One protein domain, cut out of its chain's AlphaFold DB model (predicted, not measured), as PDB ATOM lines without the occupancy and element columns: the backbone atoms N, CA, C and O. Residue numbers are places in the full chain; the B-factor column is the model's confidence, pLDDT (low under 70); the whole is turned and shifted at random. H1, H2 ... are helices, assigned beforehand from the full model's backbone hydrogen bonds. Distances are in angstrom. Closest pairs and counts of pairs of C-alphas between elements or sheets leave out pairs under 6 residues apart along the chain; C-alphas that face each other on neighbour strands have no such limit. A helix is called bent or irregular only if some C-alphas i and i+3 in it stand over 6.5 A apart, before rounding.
ATOM      1  N   PRO A  25     -24.041 -24.875  35.312       59.94
ATOM      2  CA  PRO A  25     -24.830 -24.967  36.539       59.94
ATOM      3  C   PRO A  25     -25.661 -26.255  36.542       59.94
ATOM      4  O   PRO A  25     -26.372 -26.512  35.564       59.94
ATOM      5  N   GLY A  26     -25.585 -27.047  37.617       59.03
ATOM      6  CA  GLY A  26     -26.361 -28.285  37.802       59.03
ATOM      7  C   GLY A  26     -25.733 -29.563  37.228       59.03
ATOM      8  O   GLY A  26     -26.348 -30.625  37.285       59.03
ATOM      9  N   ALA A  27     -24.516 -29.494  36.685       61.62
ATOM     10  CA  ALA A  27     -23.812 -30.673  36.191       61.62
ATOM     11  C   ALA A  27     -23.212 -31.515  37.334       61.62
ATOM     12  O   ALA A  27     -22.585 -30.985  38.251       61.62
ATOM     13  N   ARG A  28     -23.327 -32.849  37.260       64.88
ATOM     14  CA  ARG A  28     -22.622 -33.750  38.193       64.88
ATOM     15  C   ARG A  28     -21.127 -33.814  37.862       64.88
ATOM     16  O   ARG A  28     -20.744 -34.276  36.786       64.88
ATOM     17  N   LEU A  29     -20.290 -33.422  38.823       62.91
ATOM     18  CA  LEU A  29     -18.829 -33.335  38.695       62.91
ATOM     19  C   LEU A  29     -18.163 -34.651  38.247       62.91
ATOM     20  O   LEU A  29     -17.225 -34.643  37.450       62.91
ATOM     21  N   GLU A  30     -18.660 -35.796  38.722       64.06
ATOM     22  CA  GLU A  30     -18.128 -37.113  38.344       64.06
ATOM     23  C   GLU A  30     -18.313 -37.425  36.854       64.06
ATOM     24  O   GLU A  30     -17.395 -37.938  36.206       64.06
ATOM     25  N   ASN A  31     -19.448 -37.022  36.276       63.88
ATOM     26  CA  ASN A  31     -19.717 -37.214  34.854       63.88
ATOM     27  C   ASN A  31     -18.729 -36.394  34.010       63.88
ATOM     28  O   ASN A  31     -18.170 -36.904  33.037       63.88
ATOM     29  N   ILE A  32     -18.451 -35.153  34.423       64.75
ATOM     30  CA  ILE A  32     -17.492 -34.260  33.755       64.75
ATOM     31  C   ILE A  32     -16.076 -34.855  33.784       64.75
ATOM     32  O   ILE A  32     -15.406 -34.920  32.749       64.75
ATOM     33  N   LYS A  33     -15.624 -35.376  34.933       65.94
ATOM     34  CA  LYS A  33     -14.304 -36.029  35.050       65.94
ATOM     35  C   LYS A  33     -14.183 -37.250  34.135       65.94
ATOM     36  O   LYS A  33     -13.164 -37.417  33.457       65.94
ATOM     37  N   GLN A  34     -15.214 -38.094  34.082       63.41
ATOM     38  CA  GLN A  34     -15.231 -39.259  33.197       63.41
ATOM     39  C   GLN A  34     -15.208 -38.836  31.721       63.41
ATOM     40  O   GLN A  34     -14.440 -39.394  30.932       63.41
ATOM     41  N   PHE A  35     -15.964 -37.797  31.356       67.06
ATOM     42  CA  PHE A  35     -15.950 -37.218  30.015       67.06
ATOM     43  C   PHE A  35     -14.560 -36.717  29.610       67.06
ATOM     44  O   PHE A  35     -14.083 -37.087  28.538       67.06
ATOM     45  N   HIS A  36     -13.869 -35.955  30.462       67.50
ATOM     46  CA  HIS A  36     -12.527 -35.454  30.143       67.50
ATOM     47  C   HIS A  36     -11.505 -36.575  29.934       67.50
ATOM     48  O   HIS A  36     -10.689 -36.484  29.018       67.50
ATOM     49  N   ARG A  37     -11.571 -37.665  30.712       64.38
ATOM     50  CA  ARG A  37     -10.695 -38.835  30.508       64.38
ATOM     51  C   ARG A  37     -10.947 -39.510  29.155       64.38
ATOM     52  O   ARG A  37      -9.996 -39.842  28.449       64.38
ATOM     53  N   PHE A  38     -12.212 -39.683  28.768       62.56
ATOM     54  CA  PHE A  38     -12.575 -40.248  27.462       62.56
ATOM     55  C   PHE A  38     -12.225 -39.313  26.300       62.56
ATOM     56  O   PHE A  38     -11.719 -39.773  25.273       62.56
ATOM     57  N   GLN A  39     -12.449 -38.009  26.459       65.94
ATOM     58  CA  GLN A  39     -12.117 -37.019  25.442       65.94
ATOM     59  C   GLN A  39     -10.600 -36.933  25.243       65.94
ATOM     60  O   GLN A  39     -10.148 -36.954  24.107       65.94
ATOM     61  N   ALA A  40      -9.804 -36.972  26.316       62.41
ATOM     62  CA  ALA A  40      -8.345 -37.023  26.229       62.41
ATOM     63  C   ALA A  40      -7.840 -38.286  25.506       62.41
ATOM     64  O   ALA A  40      -6.873 -38.221  24.749       62.41
ATOM     65  N   ALA A  41      -8.493 -39.437  25.700       58.31
ATOM     66  CA  ALA A  41      -8.154 -40.664  24.979       58.31
ATOM     67  C   ALA A  41      -8.486 -40.570  23.479       58.31
ATOM     68  O   ALA A  41      -7.670 -40.976  22.652       58.31
ATOM     69  N   ARG A  42      -9.638 -39.986  23.117       64.69
ATOM     70  CA  ARG A  42      -9.983 -39.712  21.710       64.69
ATOM     71  C   ARG A  42      -9.055 -38.683  21.083       64.69
ATOM     72  O   ARG A  42      -8.566 -38.927  19.987       64.69
ATOM     73  N   ASP A  43      -8.754 -37.593  21.778       65.38
ATOM     74  CA  ASP A  43      -7.806 -36.571  21.327       65.38
ATOM     75  C   ASP A  43      -6.388 -37.158  21.159       65.38
ATOM     76  O   ASP A  43      -5.591 -36.645  20.392       65.38
ATOM     77  N   ARG A  44      -6.040 -38.291  21.776       61.06
ATOM     78  CA  ARG A  44      -4.743 -38.943  21.518       61.06
ATOM     79  C   ARG A  44      -4.664 -39.749  20.223       61.06
ATOM     80  O   ARG A  44      -3.552 -40.097  19.839       61.06
ATOM     81  N   VAL A  45      -5.789 -40.065  19.584       58.12
ATOM     82  CA  VAL A  45      -5.831 -40.832  18.320       58.12
ATOM     83  C   VAL A  45      -6.411 -39.997  17.187       58.12
ATOM     84  O   VAL A  45      -5.864 -39.959  16.097       58.12
ATOM     85  N   VAL A  46      -7.499 -39.286  17.468       63.56
ATOM     86  CA  VAL A  46      -8.163 -38.363  16.543       63.56
ATOM     87  C   VAL A  46      -7.616 -36.944  16.700       63.56
ATOM     88  O   VAL A  46      -7.832 -36.111  15.829       63.56
ATOM     89  N   GLY A  47      -6.895 -36.620  17.777       63.56
ATOM     90  CA  GLY A  47      -6.389 -35.258  17.957       63.56
ATOM     91  C   GLY A  47      -5.274 -34.880  16.997       63.56
ATOM     92  O   GLY A  47      -5.132 -33.694  16.740       63.56
ATOM     93  N   SER A  48      -4.561 -35.830  16.387       66.69
ATOM     94  CA  SER A  48      -3.714 -35.545  15.219       66.69
ATOM     95  C   SER A  48      -4.560 -35.138  14.003       66.69
ATOM     96  O   SER A  48      -4.227 -34.162  13.335       66.69
ATOM     97  N   CYS A  49      -5.716 -35.779  13.780       69.00
ATOM     98  CA  CYS A  49      -6.690 -35.342  12.772       69.00
ATOM     99  C   CYS A  49      -7.268 -33.954  13.087       69.00
ATOM    100  O   CYS A  49      -7.332 -33.088  12.221       69.00
ATOM    101  N   LEU A  50      -7.662 -33.714  14.341       66.75
ATOM    102  CA  LEU A  50      -8.182 -32.415  14.781       66.75
ATOM    103  C   LEU A  50      -7.101 -31.326  14.797       66.75
ATOM    104  O   LEU A  50      -7.445 -30.157  14.658       66.75
ATOM    105  N   ALA A  51      -5.823 -31.677  14.957       70.81
ATOM    106  CA  ALA A  51      -4.706 -30.739  14.878       70.81
ATOM    107  C   ALA A  51      -4.464 -30.286  13.434       70.81
ATOM    108  O   ALA A  51      -4.357 -29.084  13.199       70.81
ATOM    109  N   GLY A  52      -4.475 -31.215  12.469       70.19
ATOM    110  CA  GLY A  52      -4.437 -30.877  11.040       70.19
ATOM    111  C   GLY A  52      -5.659 -30.071  10.582       70.19
ATOM    112  O   GLY A  52      -5.560 -29.240   9.689       70.19
ATOM    113  N   CYS A  53      -6.795 -30.248  11.263       73.31
ATOM    114  CA  CYS A  53      -8.050 -29.543  11.003       73.31
ATOM    115  C   CYS A  53      -8.370 -28.455  12.037       73.31
ATOM    116  O   CYS A  53      -9.538 -28.112  12.233       73.31
ATOM    117  N   ARG A  54      -7.360 -27.899  12.720       75.25
ATOM    118  CA  ARG A  54      -7.572 -27.004  13.870       75.25
ATOM    119  C   ARG A  54      -8.439 -25.793  13.531       75.25
ATOM    120  O   ARG A  54      -9.357 -25.488  14.285       75.25
ATOM    121  N   THR A  55      -8.161 -25.134  12.409       76.12
ATOM    122  CA  THR A  55      -8.911 -23.962  11.931       76.12
ATOM    123  C   THR A  55     -10.336 -24.326  11.499       76.12
ATOM    124  O   THR A  55     -11.272 -23.782  12.085       76.12
ATOM    125  N   PRO A  56     -10.559 -25.288  10.576       74.50
ATOM    126  CA  PRO A  56     -11.917 -25.645  10.162       74.50
ATOM    127  C   PRO A  56     -12.761 -26.258  11.293       74.50
ATOM    128  O   PRO A  56     -13.983 -26.138  11.269       74.50
ATOM    129  N   CYS A  57     -12.135 -26.859  12.314       72.69
ATOM    130  CA  CYS A  57     -12.808 -27.468  13.467       72.69
ATOM    131  C   CYS A  57     -12.779 -26.622  14.754       72.69
ATOM    132  O   CYS A  57     -13.167 -27.120  15.819       72.69
ATOM    133  N   ALA A  58     -12.359 -25.353  14.703       72.50
ATOM    134  CA  ALA A  58     -12.309 -24.491  15.888       72.50
ATOM    135  C   ALA A  58     -13.696 -24.350  16.553       72.50
ATOM    136  O   ALA A  58     -13.831 -24.522  17.769       72.50
ATOM    137  N   GLY A  59     -14.739 -24.152  15.736       69.75
ATOM    138  CA  GLY A  59     -16.131 -24.068  16.188       69.75
ATOM    139  C   GLY A  59     -16.641 -25.359  16.834       69.75
ATOM    140  O   GLY A  59     -17.332 -25.305  17.851       69.75
ATOM    141  N   LEU A  60     -16.220 -26.526  16.328       75.19
ATOM    142  CA  LEU A  60     -16.574 -27.829  16.899       75.19
ATOM    143  C   LEU A  60     -16.045 -27.968  18.333       75.19
ATOM    144  O   LEU A  60     -16.759 -28.426  19.232       75.19
ATOM    145  N   ARG A  61     -14.792 -27.566  18.572       68.88
ATOM    146  CA  ARG A  61     -14.152 -27.706  19.887       68.88
ATOM    147  C   ARG A  61     -14.755 -26.756  20.918       68.88
ATOM    148  O   ARG A  61     -14.980 -27.171  22.052       68.88
ATOM    149  N   ALA A  62     -15.054 -25.522  20.518       72.12
ATOM    150  CA  ALA A  62     -15.724 -24.551  21.377       72.12
ATOM    151  C   ALA A  62     -17.152 -25.006  21.724       72.12
ATOM    152  O   ALA A  62     -17.486 -25.143  22.897       72.12
ATOM    153  N   CYS A  63     -17.957 -25.342  20.714       75.12
ATOM    154  CA  CYS A  63     -19.356 -25.739  20.879       75.12
ATOM    155  C   CYS A  63     -19.522 -27.059  21.656       75.12
ATOM    156  O   CYS A  63     -20.417 -27.181  22.497       75.12
ATOM    157  N   SER A  64     -18.632 -28.036  21.445       73.06
ATOM    158  CA  SER A  64     -18.665 -29.298  22.198       73.06
ATOM    159  C   SER A  64     -18.326 -29.115  23.679       73.06
ATOM    160  O   SER A  64     -18.962 -29.749  24.522       73.06
ATOM    161  N   LYS A  65     -17.356 -28.247  24.002       68.62
ATOM    162  CA  LYS A  65     -16.925 -27.986  25.383       68.62
ATOM    163  C   LYS A  65     -17.883 -27.095  26.167       68.62
ATOM    164  O   LYS A  65     -17.969 -27.268  27.373       68.62
ATOM    165  N   SER A  66     -18.593 -26.178  25.514       74.25
ATOM    166  CA  SER A  66     -19.558 -25.305  26.188       74.25
ATOM    167  C   SER A  66     -20.979 -25.858  26.070       74.25
ATOM    168  O   SER A  66     -21.499 -26.488  26.990       74.25
ATOM    169  N   ARG A  67     -21.606 -25.685  24.906       75.19
ATOM    170  CA  ARG A  67     -23.036 -25.925  24.686       75.19
ATOM    171  C   ARG A  67     -23.427 -27.384  24.895       75.19
ATOM    172  O   ARG A  67     -24.356 -27.670  25.646       75.19
ATOM    173  N   CYS A  68     -22.714 -28.307  24.255       77.06
ATOM    174  CA  CYS A  68     -23.064 -29.724  24.329       77.06
ATOM    175  C   CYS A  68     -22.720 -30.344  25.678       77.06
ATOM    176  O   CYS A  68     -23.523 -31.113  26.202       77.06
ATOM    177  N   MET A  69     -21.567 -29.999  26.261       75.88
ATOM    178  CA  MET A  69     -21.208 -30.479  27.593       75.88
ATOM    179  C   MET A  69     -22.231 -30.021  28.633       75.88
ATOM    180  O   MET A  69     -22.769 -30.865  29.345       75.88
ATOM    181  N   CYS A  70     -22.571 -28.728  28.669       74.88
ATOM    182  CA  CYS A  70     -23.536 -28.209  29.638       74.88
ATOM    183  C   CYS A  70     -24.943 -28.771  29.437       74.88
ATOM    184  O   CYS A  70     -25.608 -29.097  30.419       74.88
ATOM    185  N   LYS A  71     -25.393 -28.928  28.185       75.62
ATOM    186  CA  LYS A  71     -26.696 -29.539  27.896       75.62
ATOM    187  C   LYS A  71     -26.744 -30.989  28.383       75.62
ATOM    188  O   LYS A  71     -27.607 -31.368  29.167       75.62
ATOM    189  N   CYS A  72     -25.764 -31.787  27.982       74.75
ATOM    190  CA  CYS A  72     -25.751 -33.213  28.276       74.75
ATOM    191  C   CYS A  72     -25.453 -33.537  29.742       74.75
ATOM    192  O   CYS A  72     -25.902 -34.564  30.246       74.75
ATOM    193  N   ALA A  73     -24.709 -32.673  30.438       71.31
ATOM    194  CA  ALA A  73     -24.433 -32.837  31.860       71.31
ATOM    195  C   ALA A  73     -25.652 -32.540  32.746       71.31
ATOM    196  O   ALA A  73     -25.674 -32.992  33.890       71.31
ATOM    197  N   ARG A  74     -26.653 -31.823  32.213       69.12
ATOM    198  CA  ARG A  74     -27.960 -31.596  32.848       69.12
ATOM    199  C   ARG A  74     -28.964 -32.708  32.548       69.12
ATOM    200  O   ARG A  74     -29.726 -33.076  33.430       69.12
ATOM    201  N   GLU A  75     -28.966 -33.229  31.321       64.75
ATOM    202  CA  GLU A  75     -30.036 -34.115  30.842       64.75
ATOM    203  C   GLU A  75     -29.807 -35.607  31.134       64.75
ATOM    204  O   GLU A  75     -30.787 -36.320  31.338       64.75
ATOM    205  N   VAL A  76     -28.562 -36.119  31.143       59.59
ATOM    206  CA  VAL A  76     -28.356 -37.585  31.127       59.59
ATOM    207  C   VAL A  76     -27.289 -38.093  32.111       59.59
ATOM    208  O   VAL A  76     -26.090 -38.037  31.812       59.59
ATOM    209  N   PRO A  77     -27.680 -38.683  33.261       53.06
ATOM    210  CA  PRO A  77     -26.752 -39.450  34.089       53.06
ATOM    211  C   PRO A  77     -26.301 -40.723  33.345       53.06
ATOM    212  O   PRO A  77     -27.099 -41.416  32.721       53.06
ATOM    213  N   GLY A  78     -24.998 -41.025  33.364       58.66
ATOM    214  CA  GLY A  78     -24.447 -42.284  32.837       58.66
ATOM    215  C   GLY A  78     -24.174 -42.361  31.325       58.66
ATOM    216  O   GLY A  78     -23.510 -43.300  30.891       58.66
ATOM    217  N   SER A  79     -24.594 -41.383  30.506       66.56
ATOM    218  CA  SER A  79     -24.286 -41.384  29.056       66.56
ATOM    219  C   SER A  79     -23.770 -40.057  28.485       66.56
ATOM    220  O   SER A  79     -23.799 -39.843  27.270       66.56
ATOM    221  N   LEU A  80     -23.196 -39.200  29.342       71.31
ATOM    222  CA  LEU A  80     -22.661 -37.879  28.979       71.31
ATOM    223  C   LEU A  80     -21.813 -37.904  27.699       71.31
ATOM    224  O   LEU A  80     -21.991 -37.070  26.821       71.31
ATOM    225  N   PHE A  81     -20.937 -38.899  27.546       71.38
ATOM    226  CA  PHE A  81     -20.111 -39.045  26.348       71.38
ATOM    227  C   PHE A  81     -20.935 -39.223  25.063       71.38
ATOM    228  O   PHE A  81     -20.673 -38.539  24.076       71.38
ATOM    229  N   ARG A  82     -21.937 -40.114  25.072       71.81
ATOM    230  CA  ARG A  82     -22.791 -40.368  23.902       71.81
ATOM    231  C   ARG A  82     -23.649 -39.146  23.594       71.81
ATOM    232  O   ARG A  82     -23.767 -38.778  22.435       71.81
ATOM    233  N   CYS A  83     -24.183 -38.486  24.620       77.31
ATOM    234  CA  CYS A  83     -24.948 -37.258  24.434       77.31
ATOM    235  C   CYS A  83     -24.085 -36.140  23.828       77.31
ATOM    236  O   CYS A  83     -24.479 -35.544  22.828       77.31
ATOM    237  N   VAL A  84     -22.887 -35.887  24.373       75.50
ATOM    238  CA  VAL A  84     -21.998 -34.837  23.852       75.50
ATOM    239  C   VAL A  84     -21.527 -35.174  22.443       75.50
ATOM    240  O   VAL A  84     -21.472 -34.282  21.605       75.50
ATOM    241  N   GLU A  85     -21.229 -36.441  22.148       74.38
ATOM    242  CA  GLU A  85     -20.886 -36.866  20.791       74.38
ATOM    243  C   GLU A  85     -22.036 -36.613  19.808       74.38
ATOM    244  O   GLU A  85     -21.808 -36.045  18.739       74.38
ATOM    245  N   THR A  86     -23.263 -36.999  20.166       77.12
ATOM    246  CA  THR A  86     -24.447 -36.767  19.330       77.12
ATOM    247  C   THR A  86     -24.699 -35.276  19.137       77.12
ATOM    248  O   THR A  86     -24.874 -34.836  18.005       77.12
ATOM    249  N   CYS A  87     -24.654 -34.486  20.212       81.00
ATOM    250  CA  CYS A  87     -24.828 -33.038  20.155       81.00
ATOM    251  C   CYS A  87     -23.735 -32.367  19.314       81.00
ATOM    252  O   CYS A  87     -24.029 -31.508  18.488       81.00
ATOM    253  N   ALA A  88     -22.476 -32.787  19.457       78.69
ATOM    254  CA  ALA A  88     -21.383 -32.230  18.675       78.69
ATOM    255  C   ALA A  88     -21.537 -32.553  17.181       78.69
ATOM    256  O   ALA A  88     -21.311 -31.678  16.350       78.69
ATOM    257  N   LYS A  89     -21.966 -33.772  16.831       75.50
ATOM    258  CA  LYS A  89     -22.219 -34.168  15.436       75.50
ATOM    259  C   LYS A  89     -23.412 -33.442  14.815       75.50
ATOM    260  O   LYS A  89     -23.356 -33.146  13.629       75.50
ATOM    261  N   SER A  90     -24.466 -33.169  15.584       77.62
ATOM    262  CA  SER A  90     -25.687 -32.542  15.062       77.62
ATOM    263  C   SER A  90     -25.662 -31.015  15.090       77.62
ATOM    264  O   SER A  90     -26.259 -30.397  14.217       77.62
ATOM    265  N   GLN A  91     -24.989 -30.400  16.068       76.69
ATOM    266  CA  GLN A  91     -25.060 -28.950  16.299       76.69
ATOM    267  C   GLN A  91     -23.733 -28.213  16.123       76.69
ATOM    268  O   GLN A  91     -23.737 -26.997  15.954       76.69
ATOM    269  N   CYS A  92     -22.601 -28.913  16.211       74.50
ATOM    270  CA  CYS A  92     -21.283 -28.277  16.255       74.50
ATOM    271  C   CYS A  92     -20.377 -28.658  15.073       74.50
ATOM    272  O   CYS A  92     -19.347 -28.017  14.860       74.50
ATOM    273  N   LEU A  93     -20.711 -29.720  14.337       78.69
ATOM    274  CA  LEU A  93     -19.928 -30.205  13.210       78.69
ATOM    275  C   LEU A  93     -20.289 -29.408  11.959       78.69
ATOM    276  O   LEU A  93     -21.354 -29.592  11.376       78.69
ATOM    277  N   THR A  94     -19.382 -28.533  11.540       79.81
ATOM    278  CA  THR A  94     -19.513 -27.797  10.282       79.81
ATOM    279  C   THR A  94     -19.140 -28.689   9.090       79.81
ATOM    280  O   THR A  94     -18.310 -29.595   9.249       79.81
ATOM    281  N   PRO A  95     -19.689 -28.428   7.887       80.88
ATOM    282  CA  PRO A  95     -19.295 -29.131   6.663       80.88
ATOM    283  C   PRO A  95     -17.780 -29.070   6.443       80.88
ATOM    284  O   PRO A  95     -17.130 -30.097   6.297       80.88
ATOM    285  N   THR A  96     -17.186 -27.888   6.615       79.81
ATOM    286  CA  THR A  96     -15.743 -27.650   6.462       79.81
ATOM    287  C   THR A  96     -14.892 -28.490   7.422       79.81
ATOM    288  O   THR A  96     -13.846 -29.016   7.042       79.81
ATOM    289  N   CYS A  97     -15.329 -28.655   8.676       77.75
ATOM    290  CA  CYS A  97     -14.648 -29.531   9.630       77.75
ATOM    291  C   CYS A  97     -14.803 -31.009   9.251       77.75
ATOM    292  O   CYS A  97     -13.849 -31.781   9.359       77.75
ATOM    293  N   LYS A  98     -15.998 -31.410   8.798       80.31
ATOM    294  CA  LYS A  98     -16.283 -32.780   8.360       80.31
ATOM    295  C   LYS A  98     -15.417 -33.173   7.163       80.31
ATOM    296  O   LYS A  98     -14.833 -34.255   7.195       80.31
ATOM    297  N   ASP A  99     -15.296 -32.295   6.175       84.31
ATOM    298  CA  ASP A  99     -14.516 -32.535   4.958       84.31
ATOM    299  C   ASP A  99     -13.020 -32.613   5.262       84.31
ATOM    300  O   ASP A  99     -12.325 -33.494   4.760       84.31
ATOM    301  N   CYS A 100     -12.534 -31.779   6.184       81.25
ATOM    302  CA  CYS A 100     -11.152 -31.861   6.647       81.25
ATOM    303  C   CYS A 100     -10.869 -33.160   7.430       81.25
ATOM    304  O   CYS A 100      -9.837 -33.808   7.239       81.25
ATOM    305  N   LEU A 101     -11.785 -33.580   8.313       79.88
ATOM    306  CA  LEU A 101     -11.600 -34.777   9.141       79.88
ATOM    307  C   LEU A 101     -11.805 -36.085   8.372       79.88
ATOM    308  O   LEU A 101     -11.220 -37.098   8.755       79.88
ATOM    309  N   GLN A 102     -12.624 -36.091   7.321       82.88
ATOM    310  CA  GLN A 102     -12.961 -37.269   6.516       82.88
ATOM    311  C   GLN A 102     -11.745 -38.113   6.088       82.88
ATOM    312  O   GLN A 102     -11.728 -39.302   6.428       82.88
ATOM    313  N   PRO A 103     -10.718 -37.556   5.411       83.81
ATOM    314  CA  PRO A 103      -9.566 -38.333   4.964       83.81
ATOM    315  C   PRO A 103      -8.765 -38.903   6.137       83.81
ATOM    316  O   PRO A 103      -8.368 -40.063   6.104       83.81
ATOM    317  N   CYS A 104      -8.595 -38.140   7.218       82.38
ATOM    318  CA  CYS A 104      -7.875 -38.623   8.396       82.38
ATOM    319  C   CYS A 104      -8.648 -39.727   9.134       82.38
ATOM    320  O   CYS A 104      -8.109 -40.782   9.456       82.38
ATOM    321  N   MET A 105      -9.955 -39.547   9.323       80.38
ATOM    322  CA  MET A 105     -10.821 -40.553   9.941       80.38
ATOM    323  C   MET A 105     -10.964 -41.815   9.083       80.38
ATOM    324  O   MET A 105     -11.231 -42.891   9.622       80.38
ATOM    325  N   LYS A 106     -10.810 -41.711   7.757       84.75
ATOM    326  CA  LYS A 106     -10.714 -42.870   6.863       84.75
ATOM    327  C   LYS A 106      -9.440 -43.664   7.162       84.75
ATOM    328  O   LYS A 106      -9.556 -44.832   7.505       84.75
ATOM    329  N   ARG A 107      -8.271 -43.023   7.193       84.19
ATOM    330  CA  ARG A 107      -7.003 -43.715   7.488       84.19
ATOM    331  C   ARG A 107      -6.961 -44.329   8.886       84.19
ATOM    332  O   ARG A 107      -6.488 -45.448   9.053       84.19
ATOM    333  N   VAL A 108      -7.551 -43.673   9.888       83.00
ATOM    334  CA  VAL A 108      -7.711 -44.264  11.231       83.00
ATOM    335  C   VAL A 108      -8.613 -45.507  11.200       83.00
ATOM    336  O   VAL A 108      -8.322 -46.485  11.891       83.00
ATOM    337  N   ARG A 109      -9.693 -45.513  10.402       84.50
ATOM    338  CA  ARG A 109     -10.540 -46.708  10.206       84.50
ATOM    339  C   ARG A 109      -9.796 -47.818   9.469       84.50
ATOM    340  O   ARG A 109      -9.873 -48.970   9.890       84.50
ATOM    341  N   ASP A 110      -9.045 -47.480   8.432       87.44
ATOM    342  CA  ASP A 110      -8.264 -48.450   7.666       87.44
ATOM    343  C   ASP A 110      -7.160 -49.061   8.547       87.44
ATOM    344  O   ASP A 110      -6.980 -50.279   8.580       87.44
ATOM    345  N   CYS A 111      -6.506 -48.244   9.377       86.94
ATOM    346  CA  CYS A 111      -5.554 -48.703  10.383       86.94
ATOM    347  C   CYS A 111      -6.210 -49.592  11.447       86.94
ATOM    348  O   CYS A 111      -5.666 -50.648  11.765       86.94
ATOM    349  N   LYS A 112      -7.402 -49.239  11.959       86.44
ATOM    350  CA  LYS A 112      -8.155 -50.104  12.890       86.44
ATOM    351  C   LYS A 112      -8.322 -51.503  12.298       86.44
ATOM    352  O   LYS A 112      -8.039 -52.491  12.966       86.44
ATOM    353  N   THR A 113      -8.771 -51.565  11.050       86.81
ATOM    354  CA  THR A 113      -9.116 -52.816  10.364       86.81
ATOM    355  C   THR A 113      -7.883 -53.639   9.984       86.81
ATOM    356  O   THR A 113      -7.943 -54.862   9.998       86.81
ATOM    357  N   SER A 114      -6.756 -52.993   9.678       88.56
ATOM    358  CA  SER A 114      -5.525 -53.671   9.242       88.56
ATOM    359  C   SER A 114      -4.557 -54.013  10.378       88.56
ATOM    360  O   SER A 114      -3.898 -55.048  10.326       88.56
ATOM    361  N   ARG A 115      -4.447 -53.160  11.405       88.00
ATOM    362  CA  ARG A 115      -3.451 -53.275  12.488       88.00
ATOM    363  C   ARG A 115      -4.042 -53.715  13.825       88.00
ATOM    364  O   ARG A 115      -3.296 -54.216  14.654       88.00
ATOM    365  N   CYS A 116      -5.341 -53.501  14.040       87.75
ATOM    366  CA  CYS A 116      -5.996 -53.709  15.334       87.75
ATOM    367  C   CYS A 116      -7.269 -54.565  15.246       87.75
ATOM    368  O   CYS A 116      -8.116 -54.495  16.135       87.75
ATOM    369  N   SER A 117      -7.443 -55.354  14.183       87.06
ATOM    370  CA  SER A 117      -8.640 -56.186  13.976       87.06
ATOM    371  C   SER A 117      -8.826 -57.276  15.029       87.06
ATOM    372  O   SER A 117      -9.948 -57.718  15.255       87.06
ATOM    373  N   ARG A 118      -7.750 -57.700  15.702       86.69
ATOM    374  CA  ARG A 118      -7.816 -58.708  16.772       86.69
ATOM    375  C   ARG A 118      -8.352 -58.126  18.077       86.69
ATOM    376  O   ARG A 118      -9.050 -58.810  18.817       86.69
ATOM    377  N   GLU A 119      -8.031 -56.868  18.371       86.81
ATOM    378  CA  GLU A 119      -8.412 -56.193  19.612       86.81
ATOM    379  C   GLU A 119      -9.689 -55.357  19.470       86.81
ATOM    380  O   GLU A 119     -10.360 -55.079  20.471       86.81
ATOM    381  N   CYS A 120      -9.999 -54.908  18.252       83.56
ATOM    382  CA  CYS A 120     -11.104 -54.012  17.942       83.56
ATOM    383  C   CYS A 120     -12.208 -54.735  17.159       83.56
ATOM    384  O   CYS A 120     -11.918 -55.328  16.124       83.56
ATOM    385  N   PRO A 121     -13.488 -54.601  17.550       80.44
ATOM    386  CA  PRO A 121     -14.587 -55.160  16.769       80.44
ATOM    387  C   PRO A 121     -14.635 -54.534  15.369       80.44
ATOM    388  O   PRO A 121     -14.505 -53.306  15.234       80.44
ATOM    389  N   HIS A 122     -14.868 -55.350  14.337       71.88
ATOM    390  CA  HIS A 122     -14.969 -54.878  12.953       71.88
ATOM    391  C   HIS A 122     -16.110 -53.863  12.782       71.88
ATOM    392  O   HIS A 122     -15.860 -52.760  12.287       71.88
ATOM    393  N   ASP A 123     -17.284 -54.155  13.348       73.94
ATOM    394  CA  ASP A 123     -18.504 -53.345  13.186       73.94
ATOM    395  C   ASP A 123     -18.581 -52.128  14.122       73.94
ATOM    396  O   ASP A 123     -19.453 -51.270  13.992       73.94
ATOM    397  N   ALA A 124     -17.666 -52.018  15.089       70.81
ATOM    398  CA  ALA A 124     -17.668 -50.898  16.020       70.81
ATOM    399  C   ALA A 124     -17.080 -49.638  15.375       70.81
ATOM    400  O   ALA A 124     -15.940 -49.633  14.902       70.81
ATOM    401  N   ASP A 125     -17.796 -48.517  15.460       70.19
ATOM    402  CA  ASP A 125     -17.230 -47.206  15.145       70.19
ATOM    403  C   ASP A 125     -15.925 -46.950  15.916       70.19
ATOM    404  O   ASP A 125     -15.723 -47.436  17.036       70.19
ATOM    405  N   VAL A 126     -15.048 -46.105  15.361       70.38
ATOM    406  CA  VAL A 126     -13.786 -45.717  16.022       70.38
ATOM    407  C   VAL A 126     -14.055 -45.148  17.422       70.38
ATOM    408  O   VAL A 126     -13.311 -45.414  18.357       70.38
ATOM    409  N   ALA A 127     -15.165 -44.424  17.609       68.50
ATOM    410  CA  ALA A 127     -15.579 -43.913  18.916       68.50
ATOM    411  C   ALA A 127     -15.953 -45.030  19.911       68.50
ATOM    412  O   ALA A 127     -15.564 -44.970  21.077       68.50
ATOM    413  N   ALA A 128     -16.670 -46.061  19.456       69.31
ATOM    414  CA  ALA A 128     -17.044 -47.213  20.276       69.31
ATOM    415  C   ALA A 128     -15.832 -48.098  20.611       69.31
ATOM    416  O   ALA A 128     -15.746 -48.646  21.708       69.31
ATOM    417  N   SER A 129     -14.859 -48.143  19.704       74.31
ATOM    418  CA  SER A 129     -13.590 -48.864  19.833       74.31
ATOM    419  C   SER A 129     -12.724 -48.364  21.009       74.31
ATOM    420  O   SER A 129     -11.945 -49.121  21.579       74.31
ATOM    421  N   PHE A 130     -12.915 -47.121  21.474       69.69
ATOM    422  CA  PHE A 130     -12.239 -46.599  22.676       69.69
ATOM    423  C   PHE A 130     -12.783 -47.128  24.008       69.69
ATOM    424  O   PHE A 130     -12.186 -46.853  25.055       69.69
ATOM    425  N   LYS A 131     -13.908 -47.854  23.996       70.50
ATOM    426  CA  LYS A 131     -14.508 -48.416  25.213       70.50
ATOM    427  C   LYS A 131     -13.726 -49.617  25.735       70.50
ATOM    428  O   LYS A 131     -13.636 -49.785  26.948       70.50
ATOM    429  N   THR A 132     -13.131 -50.421  24.853       80.50
ATOM    430  CA  THR A 132     -12.322 -51.573  25.258       80.50
ATOM    431  C   THR A 132     -10.866 -51.155  25.448       80.50
ATOM    432  O   THR A 132     -10.256 -50.486  24.611       80.50
ATOM    433  N   GLN A 133     -10.276 -51.539  26.582       81.56
ATOM    434  CA  GLN A 133      -8.903 -51.155  26.913       81.56
ATOM    435  C   GLN A 133      -7.873 -51.754  25.943       81.56
ATOM    436  O   GLN A 133      -6.855 -51.109  25.681       81.56
ATOM    437  N   ALA A 134      -8.123 -52.962  25.427       85.12
ATOM    438  CA  ALA A 134      -7.271 -53.626  24.440       85.12
ATOM    439  C   ALA A 134      -7.248 -52.846  23.116       85.12
ATOM    440  O   ALA A 134      -6.192 -52.361  22.711       85.12
ATOM    441  N   CYS A 135      -8.421 -52.601  22.523       83.94
ATOM    442  CA  CYS A 135      -8.535 -51.836  21.283       83.94
ATOM    443  C   CYS A 135      -7.988 -50.413  21.424       83.94
ATOM    444  O   CYS A 135      -7.206 -49.957  20.592       83.94
ATOM    445  N   ARG A 136      -8.322 -49.717  22.521       81.81
ATOM    446  CA  ARG A 136      -7.784 -48.379  22.803       81.81
ATOM    447  C   ARG A 136      -6.256 -48.364  22.804       81.81
ATOM    448  O   ARG A 136      -5.671 -47.440  22.246       81.81
ATOM    449  N   ARG A 137      -5.611 -49.348  23.442       84.12
ATOM    450  CA  ARG A 137      -4.143 -49.452  23.450       84.12
ATOM    451  C   ARG A 137      -3.602 -49.696  22.045       84.12
ATOM    452  O   ARG A 137      -2.691 -48.979  21.642       84.12
ATOM    453  N   CYS A 138      -4.194 -50.622  21.291       86.44
ATOM    454  CA  CYS A 138      -3.755 -50.893  19.924       86.44
ATOM    455  C   CYS A 138      -3.860 -49.648  19.030       86.44
ATOM    456  O   CYS A 138      -2.879 -49.273  18.389       86.44
ATOM    457  N   LEU A 139      -5.001 -48.950  19.058       82.94
ATOM    458  CA  LEU A 139      -5.221 -47.726  18.284       82.94
ATOM    459  C   LEU A 139      -4.240 -46.609  18.657       82.94
ATOM    460  O   LEU A 139      -3.741 -45.920  17.770       82.94
ATOM    461  N   MET A 140      -3.940 -46.420  19.946       79.00
ATOM    462  CA  MET A 140      -2.965 -45.405  20.362       79.00
ATOM    463  C   MET A 140      -1.535 -45.731  19.926       79.00
ATOM    464  O   MET A 140      -0.776 -44.799  19.675       79.00
ATOM    465  N   ASN A 141      -1.171 -47.010  19.850       83.12
ATOM    466  CA  ASN A 141       0.190 -47.422  19.511       83.12
ATOM    467  C   ASN A 141       0.419 -47.502  17.996       83.12
ATOM    468  O   ASN A 141       1.507 -47.180  17.538       83.12
ATOM    469  N   ASN A 142      -0.599 -47.901  17.229       82.81
ATOM    470  CA  ASN A 142      -0.446 -48.214  15.804       82.81
ATOM    471  C   ASN A 142      -1.136 -47.216  14.869       82.81
ATOM    472  O   ASN A 142      -0.744 -47.101  13.715       82.81
ATOM    473  N   CYS A 143      -2.163 -46.502  15.344       78.94
ATOM    474  CA  CYS A 143      -3.016 -45.654  14.502       78.94
ATOM    475  C   CYS A 143      -2.940 -44.168  14.864       78.94
ATOM    476  O   CYS A 143      -3.785 -43.374  14.441       78.94
ATOM    477  N   ARG A 144      -1.929 -43.772  15.645       66.94
ATOM    478  CA  ARG A 144      -1.616 -42.363  15.881       66.94
ATOM    479  C   ARG A 144      -1.136 -41.744  14.574       66.94
ATOM    480  O   ARG A 144      -0.010 -41.978  14.166       66.94
TER     481      ARG A 144
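This is residues 25 to 144 of the 146 residues of the protein "Vanadium-binding protein 3" of Ciona intestinalis (UniProt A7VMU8). The helices form an arch with two legs: the long helix H5 makes one leg, with short H6 and H7 by its far end, and the crossed pair H3 and H4 makes the other. H1 runs across from the H4 leg toward H6 and H7, and H2 packs on the kinked stretch of H5; contacts between the legs are few. The printed part has 120 residues with seven named helices, H1 to H7 in order along the chain, and no named strand: all helix. It is compact, with a radius of gyration of the C-alphas of 14.4 A, and spans 44 by 30 by 20 A.

H5, residues 95 to 115, has a kink of 38 degrees near residue 103 and is only just irregular: C-alphas 100 and 103 are 6.9 A apart. H2, residues 47 to 52, touches residues 101 to 105 of H5 at a steep tilt of 49 degrees, opposite ways; the closest C-alphas are those of Cys 49 and Cys 104, 5.6 A. H7, residues 133 to 142, touches residues 111 to 115 of H5, about perpendicular at 78 degrees, closest at the C-alphas of Lys 112 and Leu 139, 6.6 A. H6, residues 126 to 129, only just touches H5, with 3 pairs of C-alphas within 8 A, the closest being Arg 109 and Val 126, 6.7 A. H3, residues 58 to 75, touches H4, residues 80 to 92, at a steep tilt of 47 degrees, opposite ways, with the C-alphas of Leu 60 and Cys 92 closest at 4.8 A. H1, residues 29 to 43, touches residues 80 to 81 of H4 at a steep tilt of 62 degrees, the same way; the closest C-alphas are those of Phe 35 and Phe 81, 5.8 A. H1 and H7 are near each other, while H4 and H5 are apart. The packing is mostly crossed, the touching helices that have a tilt meeting at no shallow one. Every O i to N i+4 pair is within hydrogen-bond range in H1, H2, H4 and H7, against 12 of 14 in H3 and 15 of 17 in H5; H6 is too short for such a pair.

H5 is 29.5 A from first to last C-alpha, H3 25.1 A, H1 20.8 A, H4 16.0 A and H7 14.3 A. H1 begins at C-alpha 29, (-18.829, -33.335, 38.695), H5 begins at C-alpha 95, (-19.295, -29.131, 6.663), and H7 ends at C-alpha 142, (-0.446, -48.214, 15.804).

The C-alphas farthest apart are those of Pro 25 and Ser 114, 44.1 A. The printed part has no cut and no long link. Its mean pLDDT is 74.1, with 39 residues under 70, among them residues 25 to 50 and 74 to 79.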